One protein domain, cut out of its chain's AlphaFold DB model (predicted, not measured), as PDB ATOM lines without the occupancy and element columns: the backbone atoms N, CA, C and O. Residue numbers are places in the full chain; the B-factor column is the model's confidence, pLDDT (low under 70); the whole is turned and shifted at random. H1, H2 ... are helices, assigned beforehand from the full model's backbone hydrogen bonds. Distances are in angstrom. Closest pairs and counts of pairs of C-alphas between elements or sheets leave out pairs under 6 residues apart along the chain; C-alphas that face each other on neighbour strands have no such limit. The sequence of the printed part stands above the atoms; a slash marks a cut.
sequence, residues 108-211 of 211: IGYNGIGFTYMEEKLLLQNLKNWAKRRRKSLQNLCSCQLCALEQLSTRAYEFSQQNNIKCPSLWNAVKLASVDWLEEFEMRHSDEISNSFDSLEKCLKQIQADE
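This is residues 108 to 211 of the 211 residues of an uncharacterized protein of Lasius niger (UniProt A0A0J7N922). Two long helices, H1 and H2, run opposite ways and cross at a steep angle, with H2 in the middle of the model and short helices round it. H3 is over the side of H2 away from H1, H4 packs across H2 with H5 following it, and H6 meets the start of H2 at one end of the long axis. The printed part has 104 residues with six named helices, in chain order H1 H2 H3 H4 H5 H6, and no named strand: the class is all helix. It is compact, with a radius of gyration of the C-alphas of 14.3 A, yet only just elongated, spanning 42 by 28 by 22 A.

Find C-alpha 117 at (126.275, 139.591, 112.597); from there H1, residues 117 to 136, runs 29.0 A to C-alpha 136. Next look at C-alpha 145 at (124.253, 119.439, 113.062), where H2, residues 145 to 162, begins its 24.9 A; it has a kink of 29 degrees near residue 154. H3 is residues 169 to 174, 9.0 A, and H4 is residues 179 to 188, 14.1 A. H5, residues 190 to 194, measures 5.9 A. H6, residues 200 to 207, covers 11.2 A and ends at C-alpha 207, (117.970, 106.531, 111.410).

Start at H1, which touches H2 with residues 123 to 131 alone; their closest C-alphas, of Leu 127 and Ala 148, are 6.7 A apart. The tilt is steep, 54 degrees, and they run opposite ways. H2 is the hub, touching three helices, and the helix packing is mostly crossed, with no touching pair at a shallow tilt. With residues 149 to 153 alone H2 only just touches H4, with 3 pairs of C-alphas within 8 A; look at Leu 149 and Leu 182, the closest C-alphas at 6.6 A, about perpendicular at 76 degrees. With residues 145 to 146 alone H2 only just touches H6, also with 3 pairs, the closest C-alphas being Gln 145 and Leu 200 at 6.0 A. H2 and H3 are close but not clearly touching, the closest C-alphas being Tyr 157 and Trp 171 at 6.9 A. H1 and H5 are near each other, while H1 and H3 are apart. In H1, H3, H4, H5 and H6 every O i to N i+4 pair is within hydrogen-bond range; in H2 it is 13 of 14.

The two C-alphas farthest apart, of Gly 109 and Glu 211, are 43.6 A apart. The printed part has no cut and no long link, and ends at residue 211, the chain's last. The mean pLDDT of the printed part is 87.3; look for values under 70 at residues 109 to 112, 138 to 140 and 205 to 211.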
ATOM      1  N   ILE A 108     126.273 141.489 106.699       84.00
ATOM      2  CA  ILE A 108     127.155 140.486 106.124       84.00
ATOM      3  C   ILE A 108     126.987 140.607 104.610       84.00
ATOM      4  O   ILE A 108     125.915 140.375 104.064       84.00
ATOM      5  N   GLY A 109     128.028 141.070 103.918       64.69
ATOM      6  CA  GLY A 109     127.985 141.221 102.465       64.69
ATOM      7  C   GLY A 109     127.984 139.855 101.784       64.69
ATOM      8  O   GLY A 109     129.060 139.331 101.500       64.69
ATOM      9  N   TYR A 110     126.801 139.292 101.537       64.50
ATOM     10  CA  TYR A 110     126.623 138.077 100.748       64.50
ATOM     11  C   TYR A 110     125.376 138.174  99.868       64.50
ATOM     12  O   TYR A 110     124.289 138.397 100.385       64.50
ATOM     13  N   ASN A 111     125.542 138.029  98.548       62.44
ATOM     14  CA  ASN A 111     124.496 137.800  97.535       62.44
ATOM     15  C   ASN A 111     123.166 138.562  97.725       62.44
ATOM     16  O   ASN A 111     122.086 138.033  97.476       62.44
ATOM     17  N   GLY A 112     123.227 139.819  98.181       61.38
ATOM     18  CA  GLY A 112     122.038 140.650  98.410       61.38
ATOM     19  C   GLY A 112     121.205 140.295  99.650       61.38
ATOM     20  O   GLY A 112     120.161 140.917  99.855       61.38
ATOM     21  N   ILE A 113     121.660 139.356 100.482       78.50
ATOM     22  CA  ILE A 113     121.050 138.986 101.761       78.50
ATOM     23  C   ILE A 113     121.364 140.053 102.818       78.50
ATOM     24  O   ILE A 113     122.501 140.495 102.974       78.50
ATOM     25  N   GLY A 114     120.326 140.496 103.533       83.00
ATOM     26  CA  GLY A 114     120.394 141.644 104.438       83.00
ATOM     27  C   GLY A 114     120.867 141.376 105.869       83.00
ATOM     28  O   GLY A 114     120.966 142.356 106.606       83.00
ATOM     29  N   PHE A 115     121.144 140.121 106.244       91.62
ATOM     30  CA  PHE A 115     121.497 139.744 107.616       91.62
ATOM     31  C   PHE A 115     122.760 140.443 108.118       91.62
ATOM     32  O   PHE A 115     123.730 140.650 107.389       91.62
ATOM     33  N   THR A 116     122.753 140.764 109.397       92.62
ATOM     34  CA  THR A 116     123.856 141.315 110.175       92.62
ATOM     35  C   THR A 116     124.479 140.249 111.082       92.62
ATOM     36  O   THR A 116     123.946 139.146 111.229       92.62
ATOM     37  N   TYR A 117     125.626 140.551 111.700       91.75
ATOM     38  CA  TYR A 117     126.275 139.591 112.597       91.75
ATOM     39  C   TYR A 117     125.470 139.360 113.880       91.75
ATOM     40  O   TYR A 117     125.493 138.244 114.406       91.75
ATOM     41  N   MET A 118     124.752 140.367 114.389       91.06
ATOM     42  CA  MET A 118     123.932 140.180 115.588       91.06
ATOM     43  C   MET A 118     122.650 139.416 115.276       91.06
ATOM     44  O   MET A 118     122.263 138.558 116.065       91.06
ATOM     45  N   GLU A 119     122.033 139.635 114.113       93.75
ATOM     46  CA  GLU A 119     120.882 138.833 113.679       93.75
ATOM     47  C   GLU A 119     121.257 137.354 113.498       93.75
ATOM     48  O   GLU A 119     120.546 136.478 113.993       93.75
ATOM     49  N   GLU A 120     122.405 137.043 112.883       94.62
ATOM     50  CA  GLU A 120     122.882 135.653 112.820       94.62
ATOM     51  C   GLU A 120     123.166 135.066 114.209       94.62
ATOM     52  O   GLU A 120     122.853 133.902 114.469       94.62
ATOM     53  N   LYS A 121     123.712 135.864 115.136       93.81
ATOM     54  CA  LYS A 121     123.930 135.438 116.525       93.81
ATOM     55  C   LYS A 121     122.607 135.130 117.237       93.81
ATOM     56  O   LYS A 121     122.537 134.148 117.979       93.81
ATOM     57  N   LEU A 122     121.558 135.920 117.001       94.88
ATOM     58  CA  LEU A 122     120.210 135.660 117.520       94.88
ATOM     59  C   LEU A 122     119.621 134.376 116.927       94.88
ATOM     60  O   LEU A 122     119.091 133.548 117.670       94.88
ATOM     61  N   LEU A 123     119.769 134.158 115.616       96.19
ATOM     62  CA  LEU A 123     119.368 132.909 114.961       96.19
ATOM     63  C   LEU A 123     120.081 131.694 115.565       96.19
ATOM     64  O   LEU A 123     119.431 130.704 115.907       96.19
ATOM     65  N   LEU A 124     121.394 131.788 115.778       96.88
ATOM     66  CA  LEU A 124     122.178 130.740 116.424       96.88
ATOM     67  C   LEU A 124     121.687 130.461 117.853       96.88
ATOM     68  O   LEU A 124     121.556 129.302 118.252       96.88
ATOM     69  N   GLN A 125     121.380 131.502 118.629       96.50
ATOM     70  CA  GLN A 125     120.842 131.347 119.981       96.50
ATOM     71  C   GLN A 125     119.461 130.675 119.972       96.50
ATOM     72  O   GLN A 125     119.203 129.767 120.769       96.50
ATOM     73  N   ASN A 126     118.591 131.067 119.041       94.88
ATOM     74  CA  ASN A 126     117.285 130.443 118.844       94.88
ATOM     75  C   ASN A 126     117.419 128.960 118.488       94.88
ATOM     76  O   ASN A 126     116.677 128.129 119.019       94.88
ATOM     77  N   LEU A 127     118.404 128.613 117.658       95.81
ATOM     78  CA  LEU A 127     118.691 127.236 117.276       95.81
ATOM     79  C   LEU A 127     119.199 126.401 118.463       95.81
ATOM     80  O   LEU A 127     118.721 125.291 118.693       95.81
ATOM     81  N   LYS A 128     120.087 126.961 119.295       95.25
ATOM     82  CA  LYS A 128     120.532 126.326 120.549       95.25
ATOM     83  C   LYS A 128     119.362 126.080 121.506       95.25
ATOM     84  O   LYS A 128     119.254 125.006 122.095       95.25
ATOM     85  N   ASN A 129     118.461 127.051 121.647       93.88
ATOM     86  CA  ASN A 129     117.267 126.923 122.483       93.88
ATOM     87  C   ASN A 129     116.282 125.878 121.935       93.88
ATOM     88  O   ASN A 129     115.636 125.170 122.708       93.88
ATOM     89  N   TRP A 130     116.155 125.765 120.613       92.88
ATOM     90  CA  TRP A 130     115.391 124.699 119.967       92.88
ATOM     91  C   TRP A 130     115.979 123.316 120.277       92.88
ATOM     92  O   TRP A 130     115.252 122.460 120.781       92.88
ATOM     93  N   ALA A 131     117.288 123.118 120.101       91.50
ATOM     94  CA  ALA A 131     117.933 121.836 120.391       91.50
ATOM     95  C   ALA A 131     117.804 121.442 121.870       91.50
ATOM     96  O   ALA A 131     117.471 120.300 122.180       91.50
ATOM     97  N   LYS A 132     117.973 122.399 122.794       90.56
ATOM     98  CA  LYS A 132     117.742 122.171 124.231       90.56
ATOM     99  C   LYS A 132     116.318 121.698 124.531       90.56
ATOM    100  O   LYS A 132     116.145 120.845 125.394       90.56
ATOM    101  N   ARG A 133     115.307 122.245 123.847       89.12
ATOM    102  CA  ARG A 133     113.906 121.819 124.005       89.12
ATOM    103  C   ARG A 133     113.667 120.429 123.419       89.12
ATOM    104  O   ARG A 133     113.046 119.616 124.091       89.12
ATOM    105  N   ARG A 134     114.216 120.129 122.234       87.25
ATOM    106  CA  ARG A 134     114.134 118.787 121.622       87.25
ATOM    107  C   ARG A 134     114.709 117.704 122.534       87.25
ATOM    108  O   ARG A 134     114.023 116.725 122.801       87.25
ATOM    109  N   ARG A 135     115.903 117.919 123.096       85.12
ATOM    110  CA  ARG A 135     116.564 116.960 124.005       85.12
ATOM    111  C   ARG A 135     115.799 116.693 125.300       85.12
ATOM    112  O   ARG A 135     116.001 115.659 125.916       85.12
ATOM    113  N   LYS A 136     114.963 117.639 125.735       84.56
ATOM    114  CA  LYS A 136     114.109 117.486 126.922       84.56
ATOM    115  C   LYS A 136     112.768 116.823 126.613       84.56
ATOM    116  O   LYS A 136     112.057 116.459 127.542       84.56
ATOM    117  N   SER A 137     112.386 116.731 125.339       81.44
ATOM    118  CA  SER A 137     111.128 116.101 124.951       81.44
ATOM    119  C   SER A 137     111.237 114.582 125.071       81.44
ATOM    120  O   SER A 137     112.267 114.006 124.733       81.44
ATOM    121  N   LEU A 138     110.151 113.936 125.500       65.38
ATOM    122  CA  LEU A 138     110.053 112.475 125.634       65.38
ATOM    123  C   LEU A 138     110.164 111.726 124.291       65.38
ATOM    124  O   LEU A 138     110.236 110.505 124.276       65.38
ATOM    125  N   GLN A 139     110.171 112.445 123.165       67.50
ATOM    126  CA  GLN A 139     110.134 111.885 121.811       67.50
ATOM    127  C   GLN A 139     111.522 111.653 121.186       67.50
ATOM    128  O   GLN A 139     111.592 111.421 119.987       67.50
ATOM    129  N   ASN A 140     112.625 111.746 121.946       66.94
ATOM    130  CA  ASN A 140     113.999 111.491 121.463       66.94
ATOM    131  C   ASN A 140     114.338 112.143 120.108       66.94
ATOM    132  O   ASN A 140     115.083 111.605 119.293       66.94
ATOM    133  N   LEU A 141     113.804 113.338 119.858       79.31
ATOM    134  CA  LEU A 141     113.957 113.979 118.563       79.31
ATOM    135  C   LEU A 141     115.412 114.413 118.330       79.31
ATOM    136  O   LEU A 141     116.002 115.121 119.156       79.31
ATOM    137  N   CYS A 142     115.965 114.061 117.167       86.25
ATOM    138  CA  CYS A 142     117.363 114.330 116.840       86.25
ATOM    139  C   CYS A 142     117.714 115.831 116.902       86.25
ATOM    140  O   CYS A 142     116.938 116.703 116.512       86.25
ATOM    141  N   SER A 143     118.904 116.176 117.389       89.31
ATOM    142  CA  SER A 143     119.388 117.568 117.453       89.31
ATOM    143  C   SER A 143     120.827 117.702 116.949       89.31
ATOM    144  O   SER A 143     121.603 118.518 117.455       89.31
ATOM    145  N   CYS A 144     121.172 116.864 115.969       92.12
ATOM    146  CA  CYS A 144     122.466 116.859 115.300       92.12
ATOM    147  C   CYS A 144     122.666 118.119 114.435       92.12
ATOM    148  O   CYS A 144     121.727 118.880 114.188       92.12
ATOM    149  N   GLN A 145     123.888 118.325 113.943       94.00
ATOM    150  CA  GLN A 145     124.253 119.439 113.062       94.00
ATOM    151  C   GLN A 145     123.372 119.516 111.806       94.00
ATOM    152  O   GLN A 145     122.936 120.609 111.450       94.00
ATOM    153  N   LEU A 146     123.053 118.379 111.174       93.50
ATOM    154  CA  LEU A 146     122.182 118.335 109.994       93.50
ATOM    155  C   LEU A 146     120.776 118.853 110.316       93.50
ATOM    156  O   LEU A 146     120.353 119.851 109.736       93.50
ATOM    157  N   CYS A 147     120.103 118.263 111.309       93.12
ATOM    158  CA  CYS A 147     118.773 118.711 111.729       93.12
ATOM    159  C   CYS A 147     118.767 120.178 112.180       93.12
ATOM    160  O   CYS A 147     117.779 120.887 112.000       93.12
ATOM    161  N   ALA A 148     119.859 120.648 112.789       95.00
ATOM    162  CA  ALA A 148     119.995 122.041 113.182       95.00
ATOM    163  C   ALA A 148     120.061 122.971 111.958       95.00
ATOM    164  O   ALA A 148     119.383 123.997 111.946       95.00
ATOM    165  N   LEU A 149     120.822 122.624 110.916       95.94
ATOM    166  CA  LEU A 149     120.902 123.429 109.691       95.94
ATOM    167  C   LEU A 149     119.611 123.372 108.862       95.94
ATOM    168  O   LEU A 149     119.188 124.397 108.328       95.94
ATOM    169  N   GLU A 150     118.926 122.231 108.822       94.25
ATOM    170  CA  GLU A 150     117.590 122.126 108.219       94.25
ATOM    171  C   GLU A 150     116.590 123.036 108.940       94.25
ATOM    172  O   GLU A 150     115.923 123.865 108.321       94.25
ATOM    173  N   GLN A 151     116.554 122.967 110.273       95.56
ATOM    174  CA  GLN A 151     115.699 123.827 111.084       95.56
ATOM    175  C   GLN A 151     116.061 125.313 110.948       95.56
ATOM    176  O   GLN A 151     115.177 126.177 111.016       95.56
ATOM    177  N   LEU A 152     117.349 125.623 110.797       97.19
ATOM    178  CA  LEU A 152     117.835 126.977 110.567       97.19
ATOM    179  C   LEU A 152     117.308 127.535 109.244       97.19
ATOM    180  O   LEU A 152     116.982 128.717 109.203       97.19
ATOM    181  N   SER A 153     117.172 126.708 108.206       96.62
ATOM    182  CA  SER A 153     116.669 127.145 106.903       96.62
ATOM    183  C   SER A 153     115.289 127.795 106.993       96.62
ATOM    184  O   SER A 153     115.099 128.933 106.556       96.62
ATOM    185  N   THR A 154     114.348 127.120 107.655       96.19
ATOM    186  CA  THR A 154     113.003 127.653 107.906       96.19
ATOM    187  C   THR A 154     113.055 128.886 108.806       96.19
ATOM    188  O   THR A 154     112.454 129.914 108.499       96.19
ATOM    189  N   ARG A 155     113.825 128.827 109.900       96.06
ATOM    190  CA  ARG A 155     113.891 129.921 110.884       96.06
ATOM    191  C   ARG A 155     114.507 131.193 110.324       96.06
ATOM    192  O   ARG A 155     114.079 132.278 110.695       96.06
ATOM    193  N   ALA A 156     115.511 131.077 109.462       96.12
ATOM    194  CA  ALA A 156     116.133 132.221 108.815       96.12
ATOM    195  C   ALA A 156     115.140 132.922 107.881       96.12
ATOM    196  O   ALA A 156     115.041 134.149 107.907       96.12
ATOM    197  N   TYR A 157     114.351 132.158 107.121       96.06
ATOM    198  CA  TYR A 157     113.275 132.723 106.314       96.06
ATOM    199  C   TYR A 157     112.228 133.433 107.185       96.06
ATOM    200  O   TYR A 157     111.975 134.619 106.980       96.06
ATOM    201  N   GLU A 158     111.682 132.772 108.204       96.25
ATOM    202  CA  GLU A 158     110.692 133.373 109.112       96.25
ATOM    203  C   GLU A 158     111.215 134.654 109.774       96.25
ATOM    204  O   GLU A 158     110.542 135.685 109.772       96.25
ATOM    205  N   PHE A 159     112.449 134.608 110.283       95.62
ATOM    206  CA  PHE A 159     113.105 135.755 110.901       95.62
ATOM    207  C   PHE A 159     113.253 136.913 109.910       95.62
ATOM    208  O   PHE A 159     113.055 138.068 110.288       95.62
ATOM    209  N   SER A 160     113.563 136.621 108.642       94.12
ATOM    210  CA  SER A 160     113.677 137.655 107.613       94.12
ATOM    211  C   SER A 160     112.357 138.380 107.357       94.12
ATOM    212  O   SER A 160     112.350 139.606 107.272       94.12
ATOM    213  N   GLN A 161     111.239 137.648 107.322       95.12
ATOM    214  CA  GLN A 161     109.913 138.230 107.113       95.12
ATOM    215  C   GLN A 161     109.492 139.087 108.310       95.12
ATOM    216  O   GLN A 161     109.046 140.216 108.138       95.12
ATOM    217  N   GLN A 162     109.702 138.583 109.529       95.44
ATOM    218  CA  GLN A 162     109.354 139.292 110.765       95.44
ATOM    219  C   GLN A 162     110.125 140.607 110.937       95.44
ATOM    220  O   GLN A 162     109.591 141.566 111.487       95.44
ATOM    221  N   ASN A 163     111.371 140.660 110.460       91.88
ATOM    222  CA  ASN A 163     112.258 141.811 110.634       91.88
ATOM    223  C   ASN A 163     112.421 142.653 109.357       91.88
ATOM    224  O   ASN A 163     113.283 143.529 109.310       91.88
ATOM    225  N   ASN A 164     111.610 142.413 108.317       92.00
ATOM    226  CA  ASN A 164     111.698 143.098 107.020       92.00
ATOM    227  C   ASN A 164     113.114 143.064 106.402       92.00
ATOM    228  O   ASN A 164     113.586 144.030 105.792       92.00
ATOM    229  N   ILE A 165     113.818 141.942 106.567       91.12
ATOM    230  CA  ILE A 165     115.150 141.732 106.003       91.12
ATOM    231  C   ILE A 165     114.991 141.327 104.541       91.12
ATOM    232  O   ILE A 165     114.288 140.380 104.202       91.12
ATOM    233  N   LYS A 166     115.694 142.036 103.653       89.69
ATOM    234  CA  LYS A 166     115.714 141.697 102.229       89.69
ATOM    235  C   LYS A 166     116.380 140.332 102.016       89.69
ATOM    236  O   LYS A 166     117.549 140.152 102.370       89.69
ATOM    237  N   CYS A 167     115.649 139.431 101.365       88.44
ATOM    238  CA  CYS A 167     116.103 138.101 100.968       88.44
ATOM    239  C   CYS A 167     115.934 137.874  99.453       88.44
ATOM    240  O   CYS A 167     115.158 138.586  98.807       88.44
ATOM    241  N   PRO A 168     116.663 136.904  98.869       90.00
ATOM    242  CA  PRO A 168     116.488 136.482  97.485       90.00
ATOM    243  C   PRO A 168     115.046 136.063  97.192       90.00
ATOM    244  O   PRO A 168     114.396 135.443  98.030       90.00
ATOM    245  N   SER A 169     114.564 136.330  95.975       90.62
ATOM    246  CA  SER A 169     113.208 135.949  95.543       90.62
ATOM    247  C   SER A 169     112.941 134.451  95.688       90.62
ATOM    248  O   SER A 169     111.838 134.060  96.066       90.62
ATOM    249  N   LEU A 170     113.962 133.620  95.464       92.25
ATOM    250  CA  LEU A 170     113.858 132.173  95.617       92.25
ATOM    251  C   LEU A 170     113.485 131.769  97.049       92.25
ATOM    252  O   LEU A 170     112.663 130.875  97.213       92.25
ATOM    253  N   TRP A 171     114.003 132.461  98.075       93.75
ATOM    254  CA  TRP A 171     113.637 132.175  99.468       93.75
ATOM    255  C   TRP A 171     112.140 132.372  99.702       93.75
ATOM    256  O   TRP A 171     111.529 131.572 100.397       93.75
ATOM    257  N   ASN A 172     111.535 133.395  99.092       91.19
ATOM    258  CA  ASN A 172     110.096 133.642  99.204       91.19
ATOM    259  C   ASN A 172     109.270 132.571  98.478       91.19
ATOM    260  O   ASN A 172     108.207 132.191  98.961       91.19
ATOM    261  N   ALA A 173     109.762 132.071  97.338       94.00
ATOM    262  CA  ALA A 173     109.074 131.044  96.559       94.00
ATOM    263  C   ALA A 173     109.014 129.701  97.304       94.00
ATOM    264  O   ALA A 173     107.958 129.074  97.349       94.00
ATOM    265  N   VAL A 174     110.125 129.282  97.921       96.00
ATOM    266  CA  VAL A 174     110.212 127.989  98.628       96.00
ATOM    267  C   VAL A 174     110.039 128.093 100.145       96.00
ATOM    268  O   VAL A 174     109.983 127.073 100.822       96.00
ATOM    269  N   LYS A 175     109.950 129.314 100.687       96.44
ATOM    270  CA  LYS A 175     109.857 129.630 102.127       96.44
ATOM    271  C   LYS A 175     111.003 129.055 102.969       96.44
ATOM    272  O   LYS A 175     110.811 128.679 104.124       96.44
ATOM    273  N   LEU A 176     112.199 128.982 102.387       96.25
ATOM    274  CA  LEU A 176     113.397 128.388 102.982       96.25
ATOM    275  C   LEU A 176     114.641 129.191 102.604       96.25
ATOM    276  O   LEU A 176     114.716 129.768 101.517       96.25
ATOM    277  N   ALA A 177     115.641 129.185 103.483       94.44
ATOM    278  CA  ALA A 177     116.960 129.689 103.141       94.44
ATOM    279  C   ALA A 177     117.684 128.751 102.164       94.44
ATOM    280  O   ALA A 177     117.586 127.525 102.238       94.44
ATOM    281  N   SER A 178     118.456 129.337 101.254       93.88
ATOM    282  CA  SER A 178     119.269 128.599 100.287       93.88
ATOM    283  C   SER A 178     120.402 127.834 100.968       93.88
ATOM    284  O   SER A 178     121.001 128.341 101.920       93.88
ATOM    285  N   VAL A 179     120.771 126.680 100.404       93.75
ATOM    286  CA  VAL A 179     121.893 125.857 100.886       93.75
ATOM    287  C   VAL A 179     123.182 126.667 100.993       93.75
ATOM    288  O   VAL A 179     123.794 126.662 102.055       93.75
ATOM    289  N   ASP A 180     123.521 127.470  99.981       92.38
ATOM    290  CA  ASP A 180     124.733 128.297 100.017       92.38
ATOM    291  C   ASP A 180     124.800 129.218 101.239       92.38
ATOM    292  O   ASP A 180     125.875 129.489 101.764       92.38
ATOM    293  N   TRP A 181     123.652 129.737 101.686       94.12
ATOM    294  CA  TRP A 181     123.613 130.605 102.859       94.12
ATOM    295  C   TRP A 181     123.809 129.800 104.145       94.12
ATOM    296  O   TRP A 181     124.510 130.268 105.041       94.12
ATOM    297  N   LEU A 182     123.241 128.591 104.221       95.38
ATOM    298  CA  LEU A 182     123.428 127.679 105.352       95.38
ATOM    299  C   LEU A 182     124.884 127.237 105.483       95.38
ATOM    300  O   LEU A 182     125.412 127.232 106.592       95.38
ATOM    301  N   GLU A 183     125.543 126.919 104.368       94.44
ATOM    302  CA  GLU A 183     126.968 126.588 104.348       94.44
ATOM    303  C   GLU A 183     127.805 127.743 104.888       94.44
ATOM    304  O   GLU A 183     128.649 127.540 105.754       94.44
ATOM    305  N   GLU A 184     127.559 128.980 104.446       93.50
ATOM    306  CA  GLU A 184     128.334 130.100 104.975       93.50
ATOM    307  C   GLU A 184     128.006 130.442 106.422       93.50
ATOM    308  O   GLU A 184     128.891 130.886 107.155       93.50
ATOM    309  N   PHE A 185     126.746 130.279 106.830       95.00
ATOM    310  CA  PHE A 185     126.358 130.417 108.226       95.00
ATOM    311  C   PHE A 185     127.135 129.406 109.073       95.00
ATOM    312  O   PHE A 185     127.735 129.779 110.082       95.00
ATOM    313  N   GLU A 186     127.199 128.149 108.632       95.69
ATOM    314  CA  GLU A 186     128.009 127.120 109.279       95.69
ATOM    315  C   GLU A 186     129.487 127.519 109.291       95.69
ATOM    316  O   GLU A 186     130.106 127.541 110.352       95.69
ATOM    317  N   MET A 187     130.039 127.971 108.162       95.31
ATOM    318  CA  MET A 187     131.430 128.413 108.089       95.31
ATOM    319  C   MET A 187     131.715 129.608 109.013       95.31
ATOM    320  O   MET A 187     132.822 129.713 109.547       95.31
ATOM    321  N   ARG A 188     130.751 130.511 109.228       94.56
ATOM    322  CA  ARG A 188     130.873 131.635 110.170       94.56
ATOM    323  C   ARG A 188     130.835 131.177 111.619       94.56
ATOM    324  O   ARG A 188     131.534 131.779 112.432       94.56
ATOM    325  N   HIS A 189     130.040 130.163 111.944       95.19
ATOM    326  CA  HIS A 189     129.736 129.746 113.319       95.19
ATOM    327  C   HIS A 189     130.164 128.304 113.621       95.19
ATOM    328  O   HIS A 189     129.546 127.633 114.444       95.19
ATOM    329  N   SER A 190     131.197 127.804 112.941       94.12
ATOM    330  CA  SER A 190     131.559 126.379 112.961       94.12
ATOM    331  C   SER A 190     131.978 125.887 114.341       94.12
ATOM    332  O   SER A 190     131.587 124.793 114.743       94.12
ATOM    333  N   ASP A 191     132.727 126.700 115.097       92.81
ATOM    334  CA  ASP A 191     133.083 126.391 116.486       92.81
ATOM    335  C   ASP A 191     131.813 126.339 117.350       92.81
ATOM    336  O   ASP A 191     131.590 125.399 118.113       92.81
ATOM    337  N   GLU A 192     130.931 127.331 117.218       95.25
ATOM    338  CA  GLU A 192     129.712 127.412 118.013       95.25
ATOM    339  C   GLU A 192     128.720 126.284 117.699       95.25
ATOM    340  O   GLU A 192     128.040 125.808 118.614       95.25
ATOM    341  N   ILE A 193     128.633 125.861 116.437       94.88
ATOM    342  CA  ILE A 193     127.788 124.756 115.973       94.88
ATOM    343  C   ILE A 193     128.362 123.422 116.447       94.88
ATOM    344  O   ILE A 193     127.646 122.655 117.091       94.88
ATOM    345  N   SER A 194     129.652 123.164 116.222       92.25
ATOM    346  CA  SER A 194     130.304 121.912 116.639       92.25
ATOM    347  C   SER A 194     130.242 121.688 118.148       92.25
ATOM    348  O   SER A 194     130.062 120.564 118.597       92.25
ATOM    349  N   ASN A 195     130.289 122.763 118.938       92.25
ATOM    350  CA  ASN A 195     130.172 122.675 120.394       92.25
ATOM    351  C   ASN A 195     128.728 122.522 120.905       92.25
ATOM    352  O   ASN A 195     128.524 122.208 122.076       92.25
ATOM    353  N   SER A 196     127.712 122.807 120.081       92.38
ATOM    354  CA  SER A 196     126.312 122.878 120.537       92.38
ATOM    355  C   SER A 196     125.425 121.748 120.022       92.38
ATOM    356  O   SER A 196     124.374 121.485 120.621       92.38
ATOM    357  N   PHE A 197     125.813 121.105 118.922       92.38
ATOM    358  CA  PHE A 197     125.027 120.088 118.232       92.38
ATOM    359  C   PHE A 197     125.858 118.829 118.017       92.38
ATOM    360  O   PHE A 197     127.060 118.896 117.779       92.38
ATOM    361  N   ASP A 198     125.194 117.682 118.097       89.75
ATOM    362  CA  ASP A 198     125.815 116.386 117.851       89.75
ATOM    363  C   ASP A 198     126.293 116.264 116.399       89.75
ATOM    364  O   ASP A 198     125.671 116.813 115.486       89.75
ATOM    365  N   SER A 199     127.385 115.530 116.172       87.12
ATOM    366  CA  SER A 199     127.920 115.314 114.826       87.12
ATOM    367  C   SER A 199     126.924 114.581 113.922       87.12
ATOM    368  O   SER A 199     126.017 113.878 114.384       87.12
ATOM    369  N   LEU A 200     127.122 114.716 112.608       83.31
ATOM    370  CA  LEU A 200     126.336 114.021 111.584       83.31
ATOM    371  C   LEU A 200     126.263 112.498 111.817       83.31
ATOM    372  O   LEU A 200     125.207 111.899 111.629       83.31
ATOM    373  N   GLU A 201     127.347 111.877 112.284       78.94
ATOM    374  CA  GLU A 201     127.423 110.428 112.525       78.94
ATOM    375  C   GLU A 201     126.386 109.928 113.538       78.94
ATOM    376  O   GLU A 201     125.851 108.830 113.393       78.94
ATOM    377  N   LYS A 202     126.064 110.736 114.555       73.00
ATOM    378  CA  LYS A 202     125.024 110.386 115.534       73.00
ATOM    379  C   LYS A 202     123.623 110.443 114.926       73.00
ATOM    380  O   LYS A 202     122.766 109.666 115.327       73.00
ATOM    381  N   CYS A 203     123.421 111.325 113.949       72.06
ATOM    382  CA  CYS A 203     122.182 111.431 113.180       72.06
ATOM    383  C   CYS A 203     121.935 110.161 112.354       72.06
ATOM    384  O   CYS A 203     120.861 109.574 112.413       72.06
ATOM    385  N   LEU A 204     122.962 109.702 111.631       70.19
ATOM    386  CA  LEU A 204     122.870 108.532 110.752       70.19
ATOM    387  C   LEU A 204     122.646 107.228 111.532       70.19
ATOM    388  O   LEU A 204     121.887 106.374 111.089       70.19
ATOM    389  N   LYS A 205     123.245 107.101 112.723       63.25
ATOM    390  CA  LYS A 205     123.043 105.939 113.605       63.25
ATOM    391  C   LYS A 205     121.634 105.852 114.200       63.25
ATOM    392  O   LYS A 205     121.192 104.752 114.492       63.25
ATOM    393  N   GLN A 206     120.950 106.980 114.399       58.69
ATOM    394  CA  GLN A 206     119.563 106.993 114.884       58.69
ATOM    395  C   GLN A 206     118.586 106.539 113.799       58.69
ATOM    396  O   GLN A 206     117.705 105.744 114.085       58.69
ATOM    397  N   ILE A 207     118.804 106.954 112.548       58.34
ATOM    398  CA  ILE A 207     117.970 106.531 111.410       58.34
ATOM    399  C   ILE A 207     118.066 105.013 111.190       58.34
ATOM    400  O   ILE A 207     117.057 104.374 110.942       58.34
ATOM    401  N   GLN A 208     119.258 104.430 111.353       53.94
ATOM    402  CA  GLN A 208     119.480 102.982 111.213       53.94
ATOM    403  C   GLN A 208     118.983 102.139 112.400       53.94
ATOM    404  O   GLN A 208     119.003 100.918 112.310       53.94
ATOM    405  N   ALA A 209     118.620 102.757 113.528       53.47
ATOM    406  CA  ALA A 209     118.109 102.055 114.710       53.47
ATOM    407  C   ALA A 209     116.571 102.063 114.792       53.47
ATOM    408  O   ALA A 209     116.010 101.319 115.593       53.47
ATOM    409  N   ASP A 210     115.923 102.907 113.983       48.00
ATOM    410  CA  ASP A 210     114.465 103.032 113.867       48.00
ATOM    411  C   ASP A 210     113.906 102.281 112.626       48.00
ATOM    412  O   ASP A 210     112.699 102.335 112.377       48.00
ATOM    413  N   GLU A 211     114.770 101.583 111.867       44.69
ATOM    414  CA  GLU A 211     114.444 100.619 110.790       44.69
ATOM    415  C   GLU A 211     114.563  99.170 111.289       44.69
ATOM    416  O   GLU A 211     113.680  98.355 110.932       44.69
TER     417      GLU A 211